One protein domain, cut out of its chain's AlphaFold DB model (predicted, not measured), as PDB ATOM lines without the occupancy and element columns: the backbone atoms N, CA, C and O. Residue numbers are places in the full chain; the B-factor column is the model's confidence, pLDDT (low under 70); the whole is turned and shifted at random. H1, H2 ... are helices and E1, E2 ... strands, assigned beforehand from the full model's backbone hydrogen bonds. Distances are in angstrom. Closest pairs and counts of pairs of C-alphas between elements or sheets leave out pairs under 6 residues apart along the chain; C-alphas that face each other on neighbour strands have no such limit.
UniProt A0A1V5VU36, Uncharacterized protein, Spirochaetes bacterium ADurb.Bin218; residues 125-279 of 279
ATOM      1  N   PRO A 125      31.946 -33.042  16.762       67.12
ATOM      2  CA  PRO A 125      31.762 -34.470  17.050       67.12
ATOM      3  C   PRO A 125      31.702 -34.810  18.545       67.12
ATOM      4  O   PRO A 125      31.221 -35.880  18.905       67.12
ATOM      5  N   GLU A 126      32.195 -33.926  19.414       64.69
ATOM      6  CA  GLU A 126      32.088 -34.079  20.863       64.69
ATOM      7  C   GLU A 126      30.946 -33.197  21.382       64.69
ATOM      8  O   GLU A 126      30.864 -32.020  21.021       64.69
ATOM      9  N   ASP A 127      30.102 -33.748  22.261       53.44
ATOM     10  CA  ASP A 127      29.120 -33.000  23.059       53.44
ATOM     11  C   ASP A 127      29.849 -32.146  24.109       53.44
ATOM     12  O   ASP A 127      29.757 -32.344  25.323       53.44
ATOM     13  N   SER A 128      30.645 -31.183  23.651       52.06
ATOM     14  CA  SER A 128      31.240 -30.209  24.541       52.06
ATOM     15  C   SER A 128      30.128 -29.294  25.057       52.06
ATOM     16  O   SER A 128      29.354 -28.691  24.314       52.06
ATOM     17  N   THR A 129      30.068 -29.135  26.378       50.88
ATOM     18  CA  THR A 129      29.151 -28.210  27.073       50.88
ATOM     19  C   THR A 129      29.384 -26.732  26.725       50.88
ATOM     20  O   THR A 129      28.712 -25.851  27.263       50.88
ATOM     21  N   PHE A 130      30.343 -26.459  25.837       55.25
ATOM     22  CA  PHE A 130      30.655 -25.170  25.250       55.25
ATOM     23  C   PHE A 130      31.092 -25.345  23.795       55.25
ATOM     24  O   PHE A 130      32.067 -26.041  23.508       55.25
ATOM     25  N   ILE A 131      30.448 -24.603  22.896       64.56
ATOM     26  CA  ILE A 131      30.895 -24.442  21.510       64.56
ATOM     27  C   ILE A 131      32.106 -23.502  21.546       64.56
ATOM     28  O   ILE A 131      31.985 -22.275  21.546       64.56
ATOM     29  N   THR A 132      33.295 -24.074  21.727       55.22
ATOM     30  CA  THR A 132      34.534 -23.309  21.899       55.22
ATOM     31  C   THR A 132      35.194 -23.007  20.566       55.22
ATOM     32  O   THR A 132      35.562 -21.850  20.360       55.22
ATOM     33  N   ARG A 133      35.346 -24.011  19.685       60.38
ATOM     34  CA  ARG A 133      35.951 -23.913  18.344       60.38
ATOM     35  C   ARG A 133      35.442 -25.033  17.429       60.38
ATOM     36  O   ARG A 133      35.072 -26.097  17.908       60.38
ATOM     37  N   LEU A 134      35.450 -24.789  16.119       67.25
ATOM     38  CA  LEU A 134      35.265 -25.833  15.108       67.25
ATOM     39  C   LEU A 134      36.407 -26.845  15.202       67.25
ATOM     40  O   LEU A 134      37.573 -26.450  15.140       67.25
ATOM     41  N   ASN A 135      36.084 -28.135  15.283       61.16
ATOM     42  CA  ASN A 135      37.116 -29.171  15.374       61.16
ATOM     43  C   ASN A 135      37.866 -29.366  14.050       61.16
ATOM     44  O   ASN A 135      39.006 -29.824  14.051       61.16
ATOM     45  N   ASN A 136      37.257 -29.007  12.915       66.44
ATOM     46  CA  ASN A 136      37.862 -29.212  11.604       66.44
ATOM     47  C   ASN A 136      37.530 -28.076  10.622       66.44
ATOM     48  O   ASN A 136      36.511 -28.089   9.935       66.44
ATOM     49  N   ILE A 137      38.427 -27.091  10.536       69.62
ATOM     50  CA  ILE A 137      38.296 -25.960   9.605       69.62
ATOM     51  C   ILE A 137      38.532 -26.359   8.138       69.62
ATOM     52  O   ILE A 137      38.064 -25.670   7.232       69.62
ATOM     53  N   ASN A 138      39.213 -27.484   7.887       69.44
ATOM     54  CA  ASN A 138      39.451 -27.982   6.530       69.44
ATOM     55  C   ASN A 138      38.140 -28.464   5.893       69.44
ATOM     56  O   ASN A 138      37.875 -28.116   4.747       69.44
ATOM     57  N   LEU A 139      37.266 -29.128   6.664       75.44
ATOM     58  CA  LEU A 139      35.916 -29.495   6.208       75.44
ATOM     59  C   LEU A 139      35.086 -28.269   5.811       75.44
ATOM     60  O   LEU A 139      34.368 -28.307   4.815       75.44
ATOM     61  N   VAL A 140      35.222 -27.156   6.543       79.12
ATOM     62  CA  VAL A 140      34.537 -25.902   6.184       79.12
ATOM     63  C   VAL A 140      35.039 -25.402   4.831       79.12
ATOM     64  O   VAL A 140      34.246 -24.969   3.999       79.12
ATOM     65  N   SER A 141      36.347 -25.495   4.578       74.19
ATOM     66  CA  SER A 141      36.921 -25.116   3.286       74.19
ATOM     67  C   SER A 141      36.510 -26.040   2.140       74.19
ATOM     68  O   SER A 141      36.503 -25.580   1.001       74.19
ATOM     69  N   GLU A 142      36.211 -27.309   2.402       76.62
ATOM     70  CA  GLU A 142      35.739 -28.262   1.389       76.62
ATOM     71  C   GLU A 142      34.254 -28.052   1.068       76.62
ATOM     72  O   GLU A 142      33.882 -28.002  -0.100       76.62
ATOM     73  N   GLN A 143      33.410 -27.871   2.089       77.69
ATOM     74  CA  GLN A 143      31.958 -27.753   1.919       77.69
ATOM     75  C   GLN A 143      31.521 -26.336   1.507       77.69
ATOM     76  O   GLN A 143      30.652 -26.178   0.650       77.69
ATOM     77  N   PHE A 144      32.148 -25.305   2.077       77.00
ATOM     78  CA  PHE A 144      31.798 -23.891   1.873       77.00
ATOM     79  C   PHE A 144      32.901 -23.099   1.152       77.00
ATOM     80  O   PHE A 144      32.876 -21.866   1.108       77.00
ATOM     81  N   GLY A 145      33.901 -23.792   0.600       64.94
ATOM     82  CA  GLY A 145      34.982 -23.175  -0.159       64.94
ATOM     83  C   GLY A 145      34.482 -22.379  -1.363       64.94
ATOM     84  O   GLY A 145      33.539 -22.761  -2.050       64.94
ATOM     85  N   ALA A 146      35.138 -21.254  -1.662       64.25
ATOM     86  CA  ALA A 146      34.850 -20.511  -2.885       64.25
ATOM     87  C   ALA A 146      35.201 -21.366  -4.110       64.25
ATOM     88  O   ALA A 146      36.372 -21.733  -4.240       64.25
ATOM     89  N   SER A 147      34.198 -21.640  -4.958       63.25
ATOM     90  CA  SER A 147      34.251 -21.608  -6.438       63.25
ATOM     91  C   SER A 147      33.194 -22.484  -7.129       63.25
ATOM     92  O   SER A 147      33.201 -22.540  -8.357       63.25
ATOM     93  N   THR A 148      32.272 -23.130  -6.404       74.62
ATOM     94  CA  THR A 148      31.193 -23.913  -7.030       74.62
ATOM     95  C   THR A 148      29.797 -23.397  -6.661       74.62
ATOM     96  O   THR A 148      29.608 -22.871  -5.558       74.62
ATOM     97  N   PRO A 149      28.802 -23.533  -7.560       78.69
ATOM     98  CA  PRO A 149      27.404 -23.248  -7.241       78.69
ATOM     99  C   PRO A 149      26.876 -24.073  -6.061       78.69
ATOM    100  O   PRO A 149      26.038 -23.581  -5.307       78.69
ATOM    101  N   GLU A 150      27.371 -25.303  -5.866       83.69
ATOM    102  CA  GLU A 150      26.946 -26.137  -4.738       83.69
ATOM    103  C   GLU A 150      27.360 -25.536  -3.388       83.69
ATOM    104  O   GLU A 150      26.531 -25.451  -2.483       83.69
ATOM    105  N   SER A 151      28.603 -25.061  -3.250       82.06
ATOM    106  CA  SER A 151      29.085 -24.467  -1.994       82.06
ATOM    107  C   SER A 151      28.347 -23.178  -1.626       82.06
ATOM    108  O   SER A 151      28.117 -22.913  -0.447       82.06
ATOM    109  N   GLU A 152      27.940 -22.381  -2.618       81.69
ATOM    110  CA  GLU A 152      27.126 -21.181  -2.388       81.69
ATOM    111  C   GLU A 152      25.705 -21.544  -1.930       81.69
ATOM    112  O   GLU A 152      25.195 -20.956  -0.978       81.69
ATOM    113  N   ALA A 153      25.104 -22.578  -2.525       86.56
ATOM    114  CA  ALA A 153      23.797 -23.073  -2.106       86.56
ATOM    115  C   ALA A 153      23.810 -23.653  -0.678       86.56
ATOM    116  O   ALA A 153      22.851 -23.457   0.069       86.56
ATOM    117  N   GLU A 154      24.873 -24.359  -0.283       88.88
ATOM    118  CA  GLU A 154      25.025 -24.873   1.086       88.88
ATOM    119  C   GLU A 154      25.196 -23.744   2.108       88.88
ATOM    120  O   GLU A 154      24.591 -23.795   3.183       88.88
ATOM    121  N   LEU A 155      25.953 -22.698   1.763       88.88
ATOM    122  CA  LEU A 155      26.089 -21.510   2.603       88.88
ATOM    123  C   LEU A 155      24.729 -20.827   2.807       88.88
ATOM    124  O   LEU A 155      24.315 -20.620   3.944       88.88
ATOM    125  N   ASP A 156      23.992 -20.575   1.723       89.12
ATOM    126  CA  ASP A 156      22.667 -19.949   1.775       89.12
ATOM    127  C   ASP A 156      21.658 -20.777   2.597       89.12
ATOM    128  O   ASP A 156      20.796 -20.219   3.282       89.12
ATOM    129  N   LYS A 157      21.734 -22.116   2.550       91.62
ATOM    130  CA  LYS A 157      20.894 -22.996   3.385       91.62
ATOM    131  C   LYS A 157      21.219 -22.841   4.868       91.62
ATOM    132  O   LYS A 157      20.292 -22.760   5.673       91.62
ATOM    133  N   LEU A 158      22.503 -22.798   5.226       92.56
ATOM    134  CA  LEU A 158      22.936 -22.616   6.610       92.56
ATOM    135  C   LEU A 158      22.540 -21.233   7.145       92.56
ATOM    136  O   LEU A 158      22.046 -21.136   8.265       92.56
ATOM    137  N   GLU A 159      22.673 -20.179   6.335       92.50
ATOM    138  CA  GLU A 159      22.220 -18.829   6.700       92.50
ATOM    139  C   GLU A 159      20.709 -18.784   6.956       92.50
ATOM    140  O   GLU A 159      20.264 -18.211   7.950       92.50
ATOM    141  N   LYS A 160      19.908 -19.432   6.099       92.12
ATOM    142  CA  LYS A 160      18.454 -19.534   6.300       92.12
ATOM    143  C   LYS A 160      18.104 -20.287   7.578       92.12
ATOM    144  O   LYS A 160      17.216 -19.859   8.307       92.12
ATOM    145  N   PHE A 161      18.790 -21.392   7.864       94.31
ATOM    146  CA  PHE A 161      18.558 -22.139   9.099       94.31
ATOM    147  C   PHE A 161      18.913 -21.315  10.341       94.31
ATOM    148  O   PHE A 161      18.127 -21.263  11.287       94.31
ATOM    149  N   PHE A 162      20.039 -20.600  10.305       94.88
ATOM    150  CA  PHE A 162      20.410 -19.656  11.354       94.88
ATOM    151  C   PHE A 162      19.335 -18.577  11.566       94.88
ATOM    152  O   PHE A 162      18.935 -18.336  12.702       94.88
ATOM    153  N   GLN A 163      18.823 -17.972  10.490       92.88
ATOM    154  CA  GLN A 163      17.761 -16.959  10.562       92.88
ATOM    155  C   GLN A 163      16.481 -17.505  11.206       92.88
ATOM    156  O   GLN A 163      15.874 -16.818  12.023       92.88
ATOM    157  N   VAL A 164      16.096 -18.746  10.888       93.19
ATOM    158  CA  VAL A 164      14.958 -19.420  11.535       93.19
ATOM    159  C   VAL A 164      15.208 -19.580  13.036       93.19
ATOM    160  O   VAL A 164      14.332 -19.258  13.835       93.19
ATOM    161  N   CYS A 165      16.402 -20.032  13.436       95.06
ATOM    162  CA  CYS A 165      16.751 -20.171  14.852       95.06
ATOM    163  C   CYS A 165      16.700 -18.820  15.580       95.06
ATOM    164  O   CYS A 165      16.111 -18.719  16.652       95.06
ATOM    165  N   GLU A 166      17.282 -17.776  14.988       93.69
ATOM    166  CA  GLU A 166      17.290 -16.421  15.543       93.69
ATOM    167  C   GLU A 166      15.873 -15.866  15.736       93.69
ATOM    168  O   GLU A 166      15.557 -15.331  16.803       93.69
ATOM    169  N   GLU A 167      15.001 -16.033  14.740       92.69
ATOM    170  CA  GLU A 167      13.611 -15.595  14.844       92.69
ATOM    171  C   GLU A 167      12.897 -16.315  15.995       92.69
ATOM    172  O   GLU A 167      12.296 -15.665  16.852       92.69
ATOM    173  N   ILE A 168      13.040 -17.639  16.078       94.25
ATOM    174  CA  ILE A 168      12.444 -18.449  17.145       94.25
ATOM    175  C   ILE A 168      12.946 -18.006  18.521       94.25
ATOM    176  O   ILE A 168      12.136 -17.760  19.413       94.25
ATOM    177  N   ILE A 169      14.259 -17.843  18.702       94.62
ATOM    178  CA  ILE A 169      14.862 -17.408  19.973       94.62
ATOM    179  C   ILE A 169      14.290 -16.055  20.410       94.62
ATOM    180  O   ILE A 169      13.969 -15.870  21.590       94.62
ATOM    181  N   SER A 170      14.130 -15.122  19.465       92.81
ATOM    182  CA  SER A 170      13.627 -13.773  19.739       92.81
ATOM    183  C   SER A 170      12.185 -13.754  20.258       92.81
ATOM    184  O   SER A 170      11.813 -12.837  20.991       92.81
ATOM    185  N   VAL A 171      11.388 -14.779  19.930       92.62
ATOM    186  CA  VAL A 171       9.978 -14.889  20.332       92.62
ATOM    187  C   VAL A 171       9.793 -15.858  21.503       92.62
ATOM    188  O   VAL A 171       8.999 -15.571  22.403       92.62
ATOM    189  N   MET A 172      10.561 -16.952  21.579       94.25
ATOM    190  CA  MET A 172      10.483 -17.935  22.670       94.25
ATOM    191  C   MET A 172      10.765 -17.305  24.031       94.25
ATOM    192  O   MET A 172      10.016 -17.547  24.973       94.25
ATOM    193  N   LYS A 173      11.806 -16.468  24.147       93.25
ATOM    194  CA  LYS A 173      12.197 -15.869  25.434       93.25
ATOM    195  C   LYS A 173      11.108 -14.954  26.017       93.25
ATOM    196  O   LYS A 173      10.748 -15.159  27.172       93.25
ATOM    197  N   PRO A 174      10.509 -14.007  25.267       93.31
ATOM    198  CA  PRO A 174       9.315 -13.296  25.729       93.31
ATOM    199  C   PRO A 174       8.134 -14.224  26.036       93.31
ATOM    200  O   PRO A 174       7.455 -14.026  27.041       93.31
ATOM    201  N   THR A 175       7.904 -15.250  25.206       93.62
ATOM    202  CA  THR A 175       6.791 -16.197  25.411       93.62
ATOM    203  C   THR A 175       6.929 -16.968  26.728       93.62
ATOM    204  O   THR A 175       5.936 -17.177  27.415       93.62
ATOM    205  N   PHE A 176       8.154 -17.329  27.121       94.25
ATOM    206  CA  PHE A 176       8.439 -17.961  28.411       94.25
ATOM    207  C   PHE A 176       7.994 -17.093  29.591       94.25
ATOM    208  O   PHE A 176       7.423 -17.606  30.541       94.25
ATOM    209  N   TYR A 177       8.206 -15.777  29.546       92.31
ATOM    210  CA  TYR A 177       7.717 -14.899  30.613       92.31
ATOM    211  C   TYR A 177       6.199 -14.720  30.547       92.31
ATOM    212  O   TYR A 177       5.525 -14.805  31.571       92.31
ATOM    213  N   PHE A 178       5.660 -14.568  29.335       92.88
ATOM    214  CA  PHE A 178       4.221 -14.467  29.105       92.88
ATOM    215  C   PHE A 178       3.454 -15.686  29.641       92.88
ATOM    216  O   PHE A 178       2.359 -15.529  30.175       92.88
ATOM    217  N   ILE A 179       4.011 -16.899  29.543       91.44
ATOM    218  CA  ILE A 179       3.319 -18.106  30.015       91.44
ATOM    219  C   ILE A 179       3.113 -18.102  31.539       91.44
ATOM    220  O   ILE A 179       2.125 -18.644  32.023       91.44
ATOM    221  N   PHE A 180       3.987 -17.446  32.309       91.00
ATOM    222  CA  PHE A 180       3.778 -17.296  33.751       91.00
ATOM    223  C   PHE A 180       2.682 -16.293  34.072       91.00
ATOM    224  O   PHE A 180       1.899 -16.544  34.986       91.00
ATOM    225  N   ASP A 181       2.587 -15.197  33.320       90.44
ATOM    226  CA  ASP A 181       1.456 -14.274  33.443       90.44
ATOM    227  C   ASP A 181       0.152 -14.993  33.085       90.44
ATOM    228  O   ASP A 181      -0.823 -14.892  33.822       90.44
ATOM    229  N   PHE A 182       0.171 -15.830  32.044       90.31
ATOM    230  CA  PHE A 182      -0.938 -16.712  31.681       90.31
ATOM    231  C   PHE A 182      -1.356 -17.648  32.822       90.31
ATOM    232  O   PHE A 182      -2.538 -17.729  33.155       90.31
ATOM    233  N   PHE A 183      -0.409 -18.327  33.465       89.00
ATOM    234  CA  PHE A 183      -0.732 -19.228  34.569       89.00
ATOM    235  C   PHE A 183      -1.190 -18.502  35.836       89.00
ATOM    236  O   PHE A 183      -2.059 -19.006  36.550       89.00
ATOM    237  N   ARG A 184      -0.639 -17.316  36.120       89.19
ATOM    238  CA  ARG A 184      -1.087 -16.461  37.230       89.19
ATOM    239  C   ARG A 184      -2.512 -15.979  37.011       89.19
ATOM    240  O   ARG A 184      -3.314 -16.055  37.936       89.19
ATOM    241  N   GLU A 185      -2.808 -15.537  35.794       87.75
ATOM    242  CA  GLU A 185      -4.138 -15.119  35.374       87.75
ATOM    243  C   GLU A 185      -5.135 -16.264  35.546       87.75
ATOM    244  O   GLU A 185      -6.143 -16.123  36.233       87.75
ATOM    245  N   MET A 186      -4.808 -17.449  35.026       86.25
ATOM    246  CA  MET A 186      -5.675 -18.611  35.178       86.25
ATOM    247  C   MET A 186      -5.911 -18.968  36.647       86.25
ATOM    248  O   MET A 186      -7.057 -19.136  37.051       86.25
ATOM    249  N   LYS A 187      -4.858 -18.998  37.473       87.31
ATOM    250  CA  LYS A 187      -4.980 -19.266  38.912       87.31
ATOM    251  C   LYS A 187      -5.844 -18.230  39.631       87.31
ATOM    252  O   LYS A 187      -6.572 -18.595  40.551       87.31
ATOM    253  N   ALA A 188      -5.777 -16.959  39.239       85.44
ATOM    254  CA  ALA A 188      -6.601 -15.906  39.828       85.44
ATOM    255  C   ALA A 188      -8.097 -16.105  39.532       85.44
ATOM    256  O   ALA A 188      -8.928 -15.821  40.394       85.44
ATOM    257  N   PHE A 189      -8.436 -16.626  38.350       81.12
ATOM    258  CA  PHE A 189      -9.821 -16.846  37.926       81.12
ATOM    259  C   PHE A 189     -10.396 -18.210  38.334       81.12
ATOM    260  O   PHE A 189     -11.580 -18.284  38.654       81.12
ATOM    261  N   THR A 190      -9.598 -19.283  38.336       82.31
ATOM    262  CA  THR A 190     -10.077 -20.647  38.648       82.31
ATOM    263  C   THR A 190      -9.750 -21.105  40.062       82.31
ATOM    264  O   THR A 190     -10.351 -22.057  40.550       82.31
ATOM    265  N   GLY A 191      -8.776 -20.475  40.723       83.44
ATOM    266  CA  GLY A 191      -8.179 -20.984  41.959       83.44
ATOM    267  C   GLY A 191      -7.244 -22.183  41.751       83.44
ATOM    268  O   GLY A 191      -6.609 -22.628  42.709       83.44
ATOM    269  N   GLU A 192      -7.108 -22.692  40.523       81.81
ATOM    270  CA  GLU A 192      -6.308 -23.871  40.201       81.81
ATOM    271  C   GLU A 192      -4.951 -23.493  39.602       81.81
ATOM    272  O   GLU A 192      -4.825 -22.579  38.790       81.81
ATOM    273  N   SER A 193      -3.911 -24.236  39.985       78.75
ATOM    274  CA  SER A 193      -2.586 -24.131  39.378       78.75
ATOM    275  C   SER A 193      -2.324 -25.387  38.555       78.75
ATOM    276  O   SER A 193      -2.316 -26.481  39.126       78.75
ATOM    277  N   PRO A 194      -2.074 -25.277  37.240       82.62
ATOM    278  CA  PRO A 194      -1.692 -26.432  36.441       82.62
ATOM    279  C   PRO A 194      -0.425 -27.068  36.985       82.62
ATOM    280  O   PRO A 194       0.534 -26.381  37.335       82.62
ATOM    281  N   LYS A 195      -0.377 -28.399  36.960       83.19
ATOM    282  CA  LYS A 195       0.847 -29.141  37.291       83.19
ATOM    283  C   LYS A 195       2.007 -28.763  36.365       83.19
ATOM    284  O   LYS A 195       3.162 -28.797  36.765       83.19
ATOM    285  N   GLU A 196       1.691 -28.381  35.129       83.06
ATOM    286  CA  GLU A 196       2.653 -27.972  34.102       83.06
ATOM    287  C   GLU A 196       3.472 -26.735  34.490       83.06
ATOM    288  O   GLU A 196       4.631 -26.643  34.088       83.06
ATOM    289  N   VAL A 197       2.921 -25.830  35.309       85.25
ATOM    290  CA  VAL A 197       3.632 -24.620  35.759       85.25
ATOM    291  C   VAL A 197       4.900 -24.999  36.509       85.25
ATOM    292  O   VAL A 197       5.978 -24.530  36.160       85.25
ATOM    293  N   GLU A 198       4.790 -25.920  37.467       86.12
ATOM    294  CA  GLU A 198       5.924 -26.390  38.268       86.12
ATOM    295  C   GLU A 198       7.004 -27.040  37.390       86.12
ATOM    296  O   GLU A 198       8.201 -26.862  37.621       86.12
ATOM    297  N   PHE A 199       6.599 -27.772  36.344       88.25
ATOM    298  CA  PHE A 199       7.540 -28.369  35.396       88.25
ATOM    299  C   PHE A 199       8.283 -27.310  34.572       88.25
ATOM    300  O   PHE A 199       9.491 -27.449  34.369       88.25
ATOM    301  N   ILE A 200       7.587 -26.269  34.106       88.94
ATOM    302  CA  ILE A 200       8.176 -25.177  33.317       88.94
ATOM    303  C   ILE A 200       9.088 -24.310  34.195       88.94
ATOM    304  O   ILE A 200      10.210 -24.015  33.787       88.94
ATOM    305  N   GLU A 201       8.670 -23.978  35.420       88.88
ATOM    306  CA  GLU A 201       9.500 -23.249  36.392       88.88
ATOM    307  C   GLU A 201      10.781 -24.020  36.719       88.88
ATOM    308  O   GLU A 201      11.875 -23.463  36.648       88.88
ATOM    309  N   LYS A 202      10.669 -25.325  37.004       90.75
ATOM    310  CA  LYS A 202      11.821 -26.173  37.341       90.75
ATOM    311  C   LYS A 202      12.816 -26.320  36.189       90.75
ATOM    312  O   LYS A 202      14.017 -26.414  36.430       90.75
ATOM    313  N   ARG A 203      12.332 -26.395  34.946       90.62
ATOM    314  CA  ARG A 203      13.184 -26.466  33.744       90.62
ATOM    315  C   ARG A 203      13.807 -25.117  33.380       90.62
ATOM    316  O   ARG A 203      14.829 -25.093  32.691       90.62
ATOM    317  N   GLY A 204      13.193 -24.023  33.827       93.25
ATOM    318  CA  GLY A 204      13.575 -22.663  33.477       93.25
ATOM    319  C   GLY A 204      13.500 -22.393  31.972       93.25
ATOM    320  O   GLY A 204      13.022 -23.213  31.186       93.25
ATOM    321  N   LEU A 205      14.032 -21.239  31.558       94.88
ATOM    322  CA  LEU A 205      14.070 -20.842  30.147       94.88
ATOM    323  C   LEU A 205      14.801 -21.883  29.289       94.88
ATOM    324  O   LEU A 205      14.364 -22.189  28.190       94.88
ATOM    325  N   SER A 206      15.877 -22.470  29.821       94.00
ATOM    326  CA  SER A 206      16.710 -23.477  29.153       94.00
ATOM    327  C   SER A 206      15.887 -24.652  28.605       94.00
ATOM    328  O   SER A 206      16.028 -25.023  27.441       94.00
ATOM    329  N   GLY A 207      14.982 -25.203  29.421       93.31
ATOM    330  CA  GLY A 207      14.118 -26.318  29.029       93.31
ATOM    331  C   GLY A 207      12.720 -25.916  28.550       93.31
ATOM    332  O   GLY A 207      11.861 -26.794  28.462       93.31
ATOM    333  N   PHE A 208      12.469 -24.631  28.275       94.62
ATOM    334  CA  PHE A 208      11.199 -24.166  27.718       94.62
ATOM    335  C   PHE A 208      11.036 -24.644  26.271       94.62
ATOM    336  O   PHE A 208      11.953 -24.481  25.465       94.62
ATOM    337  N   GLY A 209       9.883 -25.232  25.949       92.69
ATOM    338  CA  GLY A 209       9.626 -25.940  24.691       92.69
ATOM    339  C   GLY A 209       9.400 -27.440  24.895       92.69
ATOM    340  O   GLY A 209       9.184 -27.902  26.020       92.69
ATOM    341  N   SER A 210       9.460 -28.218  23.810       89.62
ATOM    342  CA  SER A 210       9.139 -29.652  23.828       89.62
ATOM    343  C   SER A 210      10.140 -30.507  23.047       89.62
ATOM    344  O   SER A 210      10.548 -30.164  21.941       89.62
ATOM    345  N   GLY A 211      10.527 -31.656  23.610       87.56
ATOM    346  CA  GLY A 211      11.445 -32.602  22.969       87.56
ATOM    347  C   GLY A 211      12.808 -31.980  22.648       87.56
ATOM    348  O   GLY A 211      13.475 -31.453  23.535       87.56
ATOM    349  N   PHE A 212      13.224 -32.047  21.382       83.81
ATOM    350  CA  PHE A 212      14.412 -31.346  20.882       83.81
ATOM    351  C   PHE A 212      14.133 -29.870  20.563       83.81
ATOM    352  O   PHE A 212      15.073 -29.094  20.440       83.81
ATOM    353  N   TYR A 213      12.872 -29.444  20.494       90.25
ATOM    354  CA  TYR A 213      12.483 -28.062  20.235       90.25
ATOM    355  C   TYR A 213      12.414 -27.241  21.533       90.25
ATOM    356  O   TYR A 213      11.369 -26.729  21.928       90.25
ATOM    357  N   THR A 214      13.548 -27.162  22.236       94.12
ATOM    358  CA  THR A 214      13.699 -26.345  23.452       94.12
ATOM    359  C   THR A 214      14.514 -25.095  23.174       94.12
ATOM    360  O   THR A 214      15.357 -25.093  22.276       94.12
ATOM    361  N   TYR A 215      14.332 -24.053  23.988       95.44
ATOM    362  CA  TYR A 215      15.101 -22.815  23.881       95.44
ATOM    363  C   TYR A 215      16.610 -23.081  23.849       95.44
ATOM    364  O   TYR A 215      17.310 -22.576  22.975       95.44
ATOM    365  N   LYS A 216      17.110 -23.940  24.750       94.38
ATOM    366  CA  LYS A 216      18.524 -24.323  24.776       94.38
ATOM    367  C   LYS A 216      18.965 -24.979  23.471       94.38
ATOM    368  O   LYS A 216      20.026 -24.621  22.967       94.38
ATOM    369  N   THR A 217      18.191 -25.916  22.922       93.69
ATOM    370  CA  THR A 217      18.554 -26.570  21.653       93.69
ATOM    371  C   THR A 217      18.621 -25.562  20.513       93.69
ATOM    372  O   THR A 217      19.605 -25.546  19.778       93.69
ATOM    373  N   VAL A 218      17.637 -24.664  20.404       95.25
ATOM    374  CA  VAL A 218      17.620 -23.648  19.341       95.25
ATOM    375  C   VAL A 218      18.807 -22.683  19.492       95.25
ATOM    376  O   VAL A 218      19.448 -22.341  18.500       95.25
ATOM    377  N   VAL A 219      19.171 -22.294  20.722       95.19
ATOM    378  CA  VAL A 219      20.374 -21.478  20.996       95.19
ATOM    379  C   VAL A 219      21.662 -22.226  20.635       95.19
ATOM    380  O   VAL A 219      22.573 -21.626  20.060       95.19
ATOM    381  N   ILE A 220      21.752 -23.528  20.927       93.00
ATOM    382  CA  ILE A 220      22.885 -24.373  20.521       93.00
ATOM    383  C   ILE A 220      23.006 -24.400  18.996       93.00
ATOM    384  O   ILE A 220      24.097 -24.173  18.474       93.00
ATOM    385  N   ASP A 221      21.905 -24.632  18.284       94.06
ATOM    386  CA  ASP A 221      21.882 -24.687  16.821       94.06
ATOM    387  C   ASP A 221      22.240 -23.338  16.191       94.06
ATOM    388  O   ASP A 221      23.032 -23.289  15.245       94.06
ATOM    389  N   ALA A 222      21.737 -22.232  16.748       95.00
ATOM    390  CA  ALA A 222      22.119 -20.883  16.337       95.00
ATOM    391  C   ALA A 222      23.625 -20.652  16.533       95.00
ATOM    392  O   ALA A 222      24.312 -20.208  15.614       95.00
ATOM    393  N   CYS A 223      24.164 -21.020  17.697       93.12
ATOM    394  CA  CYS A 223      25.579 -20.855  18.016       93.12
ATOM    395  C   CYS A 223      26.486 -21.712  17.110       93.12
ATOM    396  O   CYS A 223      27.472 -21.202  16.573       93.12
ATOM    397  N   LYS A 224      26.129 -22.983  16.864       92.00
ATOM    398  CA  LYS A 224      26.838 -23.875  15.924       92.00
ATOM    399  C   LYS A 224      26.795 -23.330  14.497       92.00
ATOM    400  O   LYS A 224      27.817 -23.346  13.810       92.00
ATOM    401  N   SER A 225      25.645 -22.803  14.073       93.94
ATOM    402  CA  SER A 225      25.496 -22.169  12.762       93.94
ATOM    403  C   SER A 225      26.408 -20.954  12.627       93.94
ATOM    404  O   SER A 225      27.161 -20.877  11.660       93.94
ATOM    405  N   CYS A 226      26.411 -20.042  13.608       93.56
ATOM    406  CA  CYS A 226      27.285 -18.868  13.589       93.56
ATOM    407  C   CYS A 226      28.764 -19.247  13.545       93.56
ATOM    408  O   CYS A 226      29.501 -18.644  12.780       93.56
ATOM    409  N   ALA A 227      29.195 -20.262  14.300       90.81
ATOM    410  CA  ALA A 227      30.585 -20.712  14.284       90.81
ATOM    411  C   ALA A 227      31.027 -21.203  12.891       90.81
ATOM    412  O   ALA A 227      32.121 -20.878  12.429       90.81
ATOM    413  N   ILE A 228      30.173 -21.966  12.195       91.19
ATOM    414  CA  ILE A 228      30.455 -22.425  10.826       91.19
ATOM    415  C   ILE A 228      30.424 -21.245   9.843       91.19
ATOM    416  O   ILE A 228      31.325 -21.128   9.012       91.19
ATOM    417  N   LEU A 229      29.426 -20.359   9.948       92.19
ATOM    418  CA  LEU A 229      29.280 -19.183   9.084       92.19
ATOM    419  C   LEU A 229      30.458 -18.217   9.244       92.19
ATOM    420  O   LEU A 229      31.028 -17.788   8.246       92.19
ATOM    421  N   GLU A 230      30.887 -17.942  10.475       91.12
ATOM    422  CA  GLU A 230      32.088 -17.164  10.782       91.12
ATOM    423  C   GLU A 230      33.307 -17.732  10.040       91.12
ATOM    424  O   GLU A 230      33.979 -17.015   9.294       91.12
ATOM    425  N   ALA A 231      33.576 -19.034  10.181       88.94
ATOM    426  CA  ALA A 231      34.719 -19.667   9.532       88.94
ATOM    427  C   ALA A 231      34.607 -19.678   8.001       88.94
ATOM    428  O   ALA A 231      35.595 -19.408   7.311       88.94
ATOM    429  N   ALA A 232      33.416 -19.939   7.458       89.69
ATOM    430  CA  ALA A 232      33.167 -19.888   6.022       89.69
ATOM    431  C   ALA A 232      33.448 -18.480   5.475       89.69
ATOM    432  O   ALA A 232      34.222 -18.318   4.529       89.69
ATOM    433  N   TYR A 233      32.914 -17.442   6.121       89.38
ATOM    434  CA  TYR A 233      33.125 -16.058   5.709       89.38
ATOM    435  C   TYR A 233      34.565 -15.576   5.928       89.38
ATOM    436  O   TYR A 233      35.059 -14.794   5.115       89.38
ATOM    437  N   LEU A 234      35.297 -16.100   6.916       88.31
ATOM    438  CA  LEU A 234      36.736 -15.854   7.068       88.31
ATOM    439  C   LEU A 234      37.548 -16.421   5.892       88.31
ATOM    440  O   LEU A 234      38.481 -15.775   5.403       88.31
ATOM    441  N   LEU A 235      37.200 -17.619   5.413       85.56
ATOM    442  CA  LEU A 235      37.830 -18.232   4.238       85.56
ATOM    443  C   LEU A 235      37.471 -17.478   2.955       85.56
ATOM    444  O   LEU A 235      38.345 -17.219   2.123       85.56
ATOM    445  N   LEU A 236      36.206 -17.082   2.808       84.50
ATOM    446  CA  LEU A 236      35.744 -16.289   1.674       84.50
ATOM    447  C   LEU A 236      36.370 -14.893   1.669       84.50
ATOM    448  O   LEU A 236      36.720 -14.417   0.596       84.50
ATOM    449  N   LYS A 237      36.596 -14.259   2.827       82.81
ATOM    450  CA  LYS A 237      37.256 -12.943   2.949       82.81
ATOM    451  C   LYS A 237      38.643 -12.933   2.297       82.81
ATOM    452  O   LYS A 237      39.055 -11.912   1.759       82.81
ATOM    453  N   LYS A 238      39.336 -14.079   2.274       78.62
ATOM    454  CA  LYS A 238      40.636 -14.250   1.600       78.62
ATOM    455  C   LYS A 238      40.534 -14.404   0.074       78.62
ATOM    456  O   LYS A 238      41.547 -14.260  -0.601       78.62
ATOM    457  N   LYS A 239      39.353 -14.733  -0.468       74.75
ATOM    458  CA  LYS A 239      39.153 -15.133  -1.880       74.75
ATOM    459  C   LYS A 239      38.168 -14.252  -2.665       74.75
ATOM    460  O   LYS A 239      38.333 -14.094  -3.868       74.75
ATOM    461  N   LYS A 240      37.135 -13.701  -2.019       69.88
ATOM    462  CA  LYS A 240      36.051 -12.903  -2.617       69.88
ATOM    463  C   LYS A 240      35.970 -11.535  -1.932       69.88
ATOM    464  O   LYS A 240      35.635 -11.443  -0.753       69.88
ATOM    465  N   THR A 241      36.207 -10.474  -2.698       67.00
ATOM    466  CA  THR A 241      36.097  -9.071  -2.252       67.00
ATOM    467  C   THR A 241      34.797  -8.393  -2.694       67.00
ATOM    468  O   THR A 241      34.534  -7.255  -2.306       67.00
ATOM    469  N   SER A 242      33.969  -9.071  -3.496       77.69
ATOM    470  CA  SER A 242      32.716  -8.513  -3.998       77.69
ATOM    471  C   SER A 242      31.673  -8.356  -2.892       77.69
ATOM    472  O   SER A 242      31.584  -9.155  -1.958       77.69
ATOM    473  N   ARG A 243      30.863  -7.303  -3.017       83.50
ATOM    474  CA  ARG A 243      29.680  -7.112  -2.180       83.50
ATOM    475  C   ARG A 243      28.579  -8.083  -2.588       83.50
ATOM    476  O   ARG A 243      28.404  -8.379  -3.768       83.50
ATOM    477  N   GLN A 244      27.828  -8.548  -1.603       83.12
ATOM    478  CA  GLN A 244      26.769  -9.532  -1.748       83.12
ATOM    479  C   GLN A 244      25.517  -9.038  -1.032       83.12
ATOM    480  O   GLN A 244      25.583  -8.330  -0.025       83.12
ATOM    481  N   PHE A 245      24.358  -9.408  -1.566       84.62
ATOM    482  CA  PHE A 245      23.103  -9.194  -0.865       84.62
ATOM    483  C   PHE A 245      22.883 -10.318   0.142       84.62
ATOM    484  O   PHE A 245      22.895 -11.493  -0.227       84.62
ATOM    485  N   ARG A 246      22.649  -9.938   1.396       84.69
ATOM    486  CA  ARG A 246      22.330 -10.848   2.498       84.69
ATOM    487  C   ARG A 246      21.208 -10.287   3.355       84.69
ATOM    488  O   ARG A 246      20.980  -9.078   3.365       84.69
ATOM    489  N   ILE A 247      20.476 -11.166   4.030       83.31
ATOM    490  CA  ILE A 247      19.379 -10.783   4.923       83.31
ATOM    491  C   ILE A 247      19.892 -10.870   6.357       83.31
ATOM    492  O   ILE A 247      20.345 -11.922   6.791       83.31
ATOM    493  N   PHE A 248      19.813  -9.757   7.081       83.75
ATOM    494  CA  PHE A 248      20.144  -9.676   8.502       83.75
ATOM    495  C   PHE A 248      19.069  -8.867   9.211       83.75
ATOM    496  O   PHE A 248      18.704  -7.790   8.731       83.75
ATOM    497  N   ASP A 249      18.570  -9.380  10.337       78.62
ATOM    498  CA  ASP A 249      17.516  -8.741  11.133       78.62
ATOM    499  C   ASP A 249      16.276  -8.384  10.273       78.62
ATOM    500  O   ASP A 249      15.724  -7.284  10.347       78.62
ATOM    501  N   GLY A 250      15.906  -9.280   9.347       78.19
ATOM    502  CA  GLY A 250      14.798  -9.092   8.400       78.19
ATOM    503  C   GLY A 250      15.045  -8.067   7.282       78.19
ATOM    504  O   GLY A 250      14.148  -7.806   6.480       78.19
ATOM    505  N   LYS A 251      16.245  -7.478   7.186       86.19
ATOM    506  CA  LYS A 251      16.583  -6.454   6.184       86.19
ATOM    507  C   LYS A 251      17.614  -6.964   5.187       86.19
ATOM    508  O   LYS A 251      18.655  -7.498   5.565       86.19
ATOM    509  N   LYS A 252      17.357  -6.728   3.898       88.06
ATOM    510  CA  LYS A 252      18.323  -6.978   2.822       88.06
ATOM    511  C   LYS A 252      19.423  -5.912   2.877       88.06
ATOM    512  O   LYS A 252      19.155  -4.738   2.644       88.06
ATOM    513  N   LYS A 253      20.652  -6.321   3.190       89.81
ATOM    514  CA  LYS A 253      21.849  -5.473   3.258       89.81
ATOM    515  C   LYS A 253      22.799  -5.842   2.111       89.81
ATOM    516  O   LYS A 253      22.866  -7.005   1.715       89.81
ATOM    517  N   PHE A 254      23.505  -4.854   1.561       91.31
ATOM    518  CA  PHE A 254      24.522  -5.055   0.522       91.31
ATOM    519  C   PHE A 254      25.908  -4.880   1.139       91.31
ATOM    520  O   PHE A 254      26.354  -3.753   1.347       91.31
ATOM    521  N   LEU A 255      26.541  -5.998   1.480       90.00
ATOM    522  CA  LEU A 255      27.701  -6.049   2.369       90.00
ATOM    523  C   LEU A 255      28.874  -6.746   1.692       90.00
ATOM    524  O   LEU A 255      28.698  -7.652   0.883       90.00
ATOM    525  N   THR A 256      30.085  -6.332   2.029       89.31
ATOM    526  CA  THR A 256      31.310  -7.061   1.703       89.31
ATOM    527  C   THR A 256      31.403  -8.343   2.526       89.31
ATOM    528  O   THR A 256      30.861  -8.440   3.625       89.31
ATOM    529  N   THR A 257      32.168  -9.318   2.034       88.31
ATOM    530  CA  THR A 257      32.482 -10.548   2.777       88.31
ATOM    531  C   THR A 257      33.083 -10.260   4.158       88.31
ATOM    532  O   THR A 257      32.803 -10.978   5.113       88.31
ATOM    533  N   SER A 258      33.880  -9.191   4.277       88.62
ATOM    534  CA  SER A 258      34.449  -8.738   5.551       88.62
ATOM    535  C   SER A 258      33.375  -8.283   6.534       88.62
ATOM    536  O   SER A 258      33.411  -8.701   7.679       88.62
ATOM    537  N   GLU A 259      32.416  -7.462   6.095       91.88
ATOM    538  CA  GLU A 259      31.312  -7.002   6.950       91.88
ATOM    539  C   GLU A 259      30.420  -8.169   7.388       91.88
ATOM    540  O   GLU A 259      29.997  -8.221   8.537       91.88
ATOM    541  N   ILE A 260      30.167  -9.130   6.494       91.69
ATOM    542  CA  ILE A 260      29.387 -10.329   6.825       91.69
ATOM    543  C   ILE A 260      30.114 -11.185   7.873       91.69
ATOM    544  O   ILE A 260      29.489 -11.650   8.823       91.69
ATOM    545  N   TYR A 261      31.431 -11.357   7.728       91.69
ATOM    546  CA  TYR A 261      32.259 -12.045   8.718       91.69
ATOM    547  C   TYR A 261      32.130 -11.404  10.109       91.69
ATOM    548  O   TYR A 261      31.819 -12.118  11.057       91.69
ATOM    549  N   GLU A 262      32.297 -10.080  10.230       93.62
ATOM    550  CA  GLU A 262      32.199  -9.400  11.535       93.62
ATOM    551  C   GLU A 262      30.805  -9.582  12.166       93.62
ATOM    552  O   GLU A 262      30.700  -9.858  13.359       93.62
ATOM    553  N   ILE A 263      29.728  -9.542  11.367       94.31
ATOM    554  CA  ILE A 263      28.367  -9.810  11.867       94.31
ATOM    555  C   ILE A 263      28.269 -11.212  12.481       94.31
ATOM    556  O   ILE A 263      27.678 -11.371  13.550       94.31
ATOM    557  N   TYR A 264      28.824 -12.239  11.830       94.12
ATOM    558  CA  TYR A 264      28.771 -13.600  12.365       94.12
ATOM    559  C   TYR A 264      29.689 -13.810  13.572       94.12
ATOM    560  O   TYR A 264      29.311 -14.575  14.455       94.12
ATOM    561  N   VAL A 265      30.815 -13.092  13.671       92.88
ATOM    562  CA  VAL A 265      31.632 -13.037  14.899       92.88
ATOM    563  C   VAL A 265      30.803 -12.481  16.062       92.88
ATOM    564  O   VAL A 265      30.743 -13.086  17.136       92.88
ATOM    565  N   ASP A 266      30.119 -11.356  15.851       94.94
ATOM    566  CA  ASP A 266      29.291 -10.720  16.878       94.94
ATOM    567  C   ASP A 266      28.129 -11.626  17.306       94.94
ATOM    568  O   ASP A 266      27.911 -11.844  18.501       94.94
ATOM    569  N   LYS A 267      27.413 -12.213  16.337       94.88
ATOM    570  CA  LYS A 267      26.314 -13.154  16.607       94.88
ATOM    571  C   LYS A 267      26.823 -14.412  17.318       94.88
ATOM    572  O   LYS A 267      26.201 -14.838  18.289       94.88
ATOM    573  N   PHE A 268      27.966 -14.977  16.918       93.56
ATOM    574  CA  PHE A 268      28.565 -16.128  17.601       93.56
ATOM    575  C   PHE A 268      28.855 -15.818  19.072       93.56
ATOM    576  O   PHE A 268      28.441 -16.571  19.953       93.56
ATOM    577  N   ASN A 269      29.503 -14.683  19.353       92.62
ATOM    578  CA  ASN A 269      29.799 -14.256  20.719       92.62
ATOM    579  C   ASN A 269      28.526 -14.004  21.537       92.62
ATOM    580  O   ASN A 269      28.466 -14.392  22.705       92.62
ATOM    581  N   PHE A 270      27.500 -13.409  20.923       94.81
ATOM    582  CA  PHE A 270      26.195 -13.212  21.547       94.81
ATOM    583  C   PHE A 270      25.553 -14.546  21.956       94.81
ATOM    584  O   PHE A 270      25.247 -14.734  23.132       94.81
ATOM    585  N   TYR A 271      25.408 -15.502  21.032       93.75
ATOM    586  CA  TYR A 271      24.768 -16.789  21.335       93.75
ATOM    587  C   TYR A 271      25.613 -17.673  22.250       93.75
ATOM    588  O   TYR A 271      25.072 -18.426  23.056       93.75
ATOM    589  N   LYS A 272      26.941 -17.554  22.188       91.12
ATOM    590  CA  LYS A 272      27.844 -18.212  23.134       91.12
ATOM    591  C   LYS A 272      27.645 -17.690  24.556       91.12
ATOM    592  O   LYS A 272      27.667 -18.484  25.497       91.12
ATOM    593  N   LYS A 273      27.452 -16.377  24.715       92.44
ATOM    594  CA  LYS A 273      27.110 -15.769  26.003       92.44
ATOM    595  C   LYS A 273      25.725 -16.218  26.469       92.44
ATOM    596  O   LYS A 273      25.625 -16.715  27.582       92.44
ATOM    597  N   GLU A 274      24.708 -16.137  25.608       93.06
ATOM    598  CA  GLU A 274      23.345 -16.596  25.923       93.06
ATOM    599  C   GLU A 274      23.353 -18.062  26.391       93.06
ATOM    600  O   GLU A 274      22.776 -18.380  27.422       93.06
ATOM    601  N   LEU A 275      24.087 -18.952  25.715       90.38
ATOM    602  CA  LEU A 275      24.240 -20.349  26.139       90.38
ATOM    603  C   LEU A 275      24.935 -20.493  27.503       90.38
ATOM    604  O   LEU A 275      24.615 -21.405  28.266       90.38
ATOM    605  N   GLY A 276      25.899 -19.620  27.801       87.50
ATOM    606  CA  GLY A 276      26.560 -19.551  29.103       87.50
ATOM    607  C   GLY A 276      25.614 -19.134  30.230       87.50
ATOM    608  O   GLY A 276      25.708 -19.694  31.318       87.50
ATOM    609  N   ASP A 277      24.686 -18.220  29.938       90.12
ATOM    610  CA  ASP A 277      23.696 -17.683  30.881       90.12
ATOM    611  C   ASP A 277      22.514 -18.652  31.130       90.12
ATOM    612  O   ASP A 277      21.765 -18.481  32.087       90.12
ATOM    613  N   LEU A 278      22.346 -19.691  30.297       87.75
ATOM    614  CA  LEU A 278      21.307 -20.732  30.424       87.75
ATOM    615  C   LEU A 278      21.675 -21.905  31.361       87.75
ATOM    616  O   LEU A 278      20.965 -22.923  31.357       87.75
ATOM    617  N   LYS A 279      22.800 -21.809  32.080       65.00
ATOM    618  CA  LYS A 279      23.324 -22.852  32.976       65.00
ATOM    619  C   LYS A 279      22.729 -22.820  34.375       65.00
ATOM    620  O   LYS A 279      22.545 -21.711  34.915       65.00
TER     621      LYS A 279
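What this domain is: This is residues 125 to 279 of the 279 residues of an uncharacterized protein of Spirochaetes bacterium ADurb.Bin218 (UniProt A0A1V5VU36). Look first for one long helix, H2, which makes the longest axis; H4 packs along part of it, and H5 packs on H4, so that H4 lies between the two. Near the end where H2 begins, H1 crosses H4 and the small hairpin E1 E2 lies by the first turns of H5; at the other end H2 runs on past H4, with only the short H3 folded back near it. You will find 155 printed residues, with five named helices and two named strands in the order H1 H2 H3 H4 E1 E2 H5, the two strands antiparallel and the class mostly helix. The whole is loose, with a radius of gyration of the C-alphas of 19.1 A, and elongated, spanning 65 by 35 by 24 A.

How they stand to each other: Begin at the hairpin of E1, residues 243 to 248, and E2, residues 251 to 256, antiparallel at 146 degrees; look for N 246 and O 253 at 3.0 A and N 253 and O 246 at 2.8 A. Next comes H5, residues 257 to 277, whose closest C-alpha pair with E1 is Arg 243 and Thr 257, 6.7 A apart. H5 touches the hub H4, residues 215 to 237, at a shallow tilt of 26 degrees, opposite ways; their closest C-alphas, of Cys 226 and Phe 268, are 5.0 A apart. H2, residues 149 to 190, touches H4 with its residues 155 to 173 alone, at a shallow tilt of 25 degrees, opposite ways, the closest C-alphas being those of Phe 162 and Ala 222, 5.4 A apart. H2 and H5 are apart. H1, residues 137 to 143, touches residues 228 to 235 of H4 alone, about perpendicular at 84 degrees, with the C-alphas of Val 140 and Ala 232 closest at 6.2 A. H3, residues 195 to 203, is close to H2 but not clearly touching, with the C-alphas of Phe 183 and Val 197 closest at 7.0 A. In H1, H4 and H5 every O i to N i+4 pair is within hydrogen-bond range; in H2 35 of 38 are, in H3 4 of 5.

Where its parts are: Find C-alpha 149 at (27.404, -23.248, -7.241); from there H2 runs 59.3 A to C-alpha 190 at (-10.077, -20.647, 38.648), with a kink of 31 degrees near residue 175. H4 is 32.0 A long and H5 30.3 A, ending at C-alpha 277, (23.696, -17.683, 30.881).

The domain as a whole: The farthest C-alphas, of Gly 191 and Lys 239, are 64.8 A apart. The printed part has no cut, and its one long link is H3 to H4, 11 residues. Look for pLDDT under 70 at residues 125 to 138, 145 to 147, 240 to 241 and 279; the mean of the printed part is 85.4.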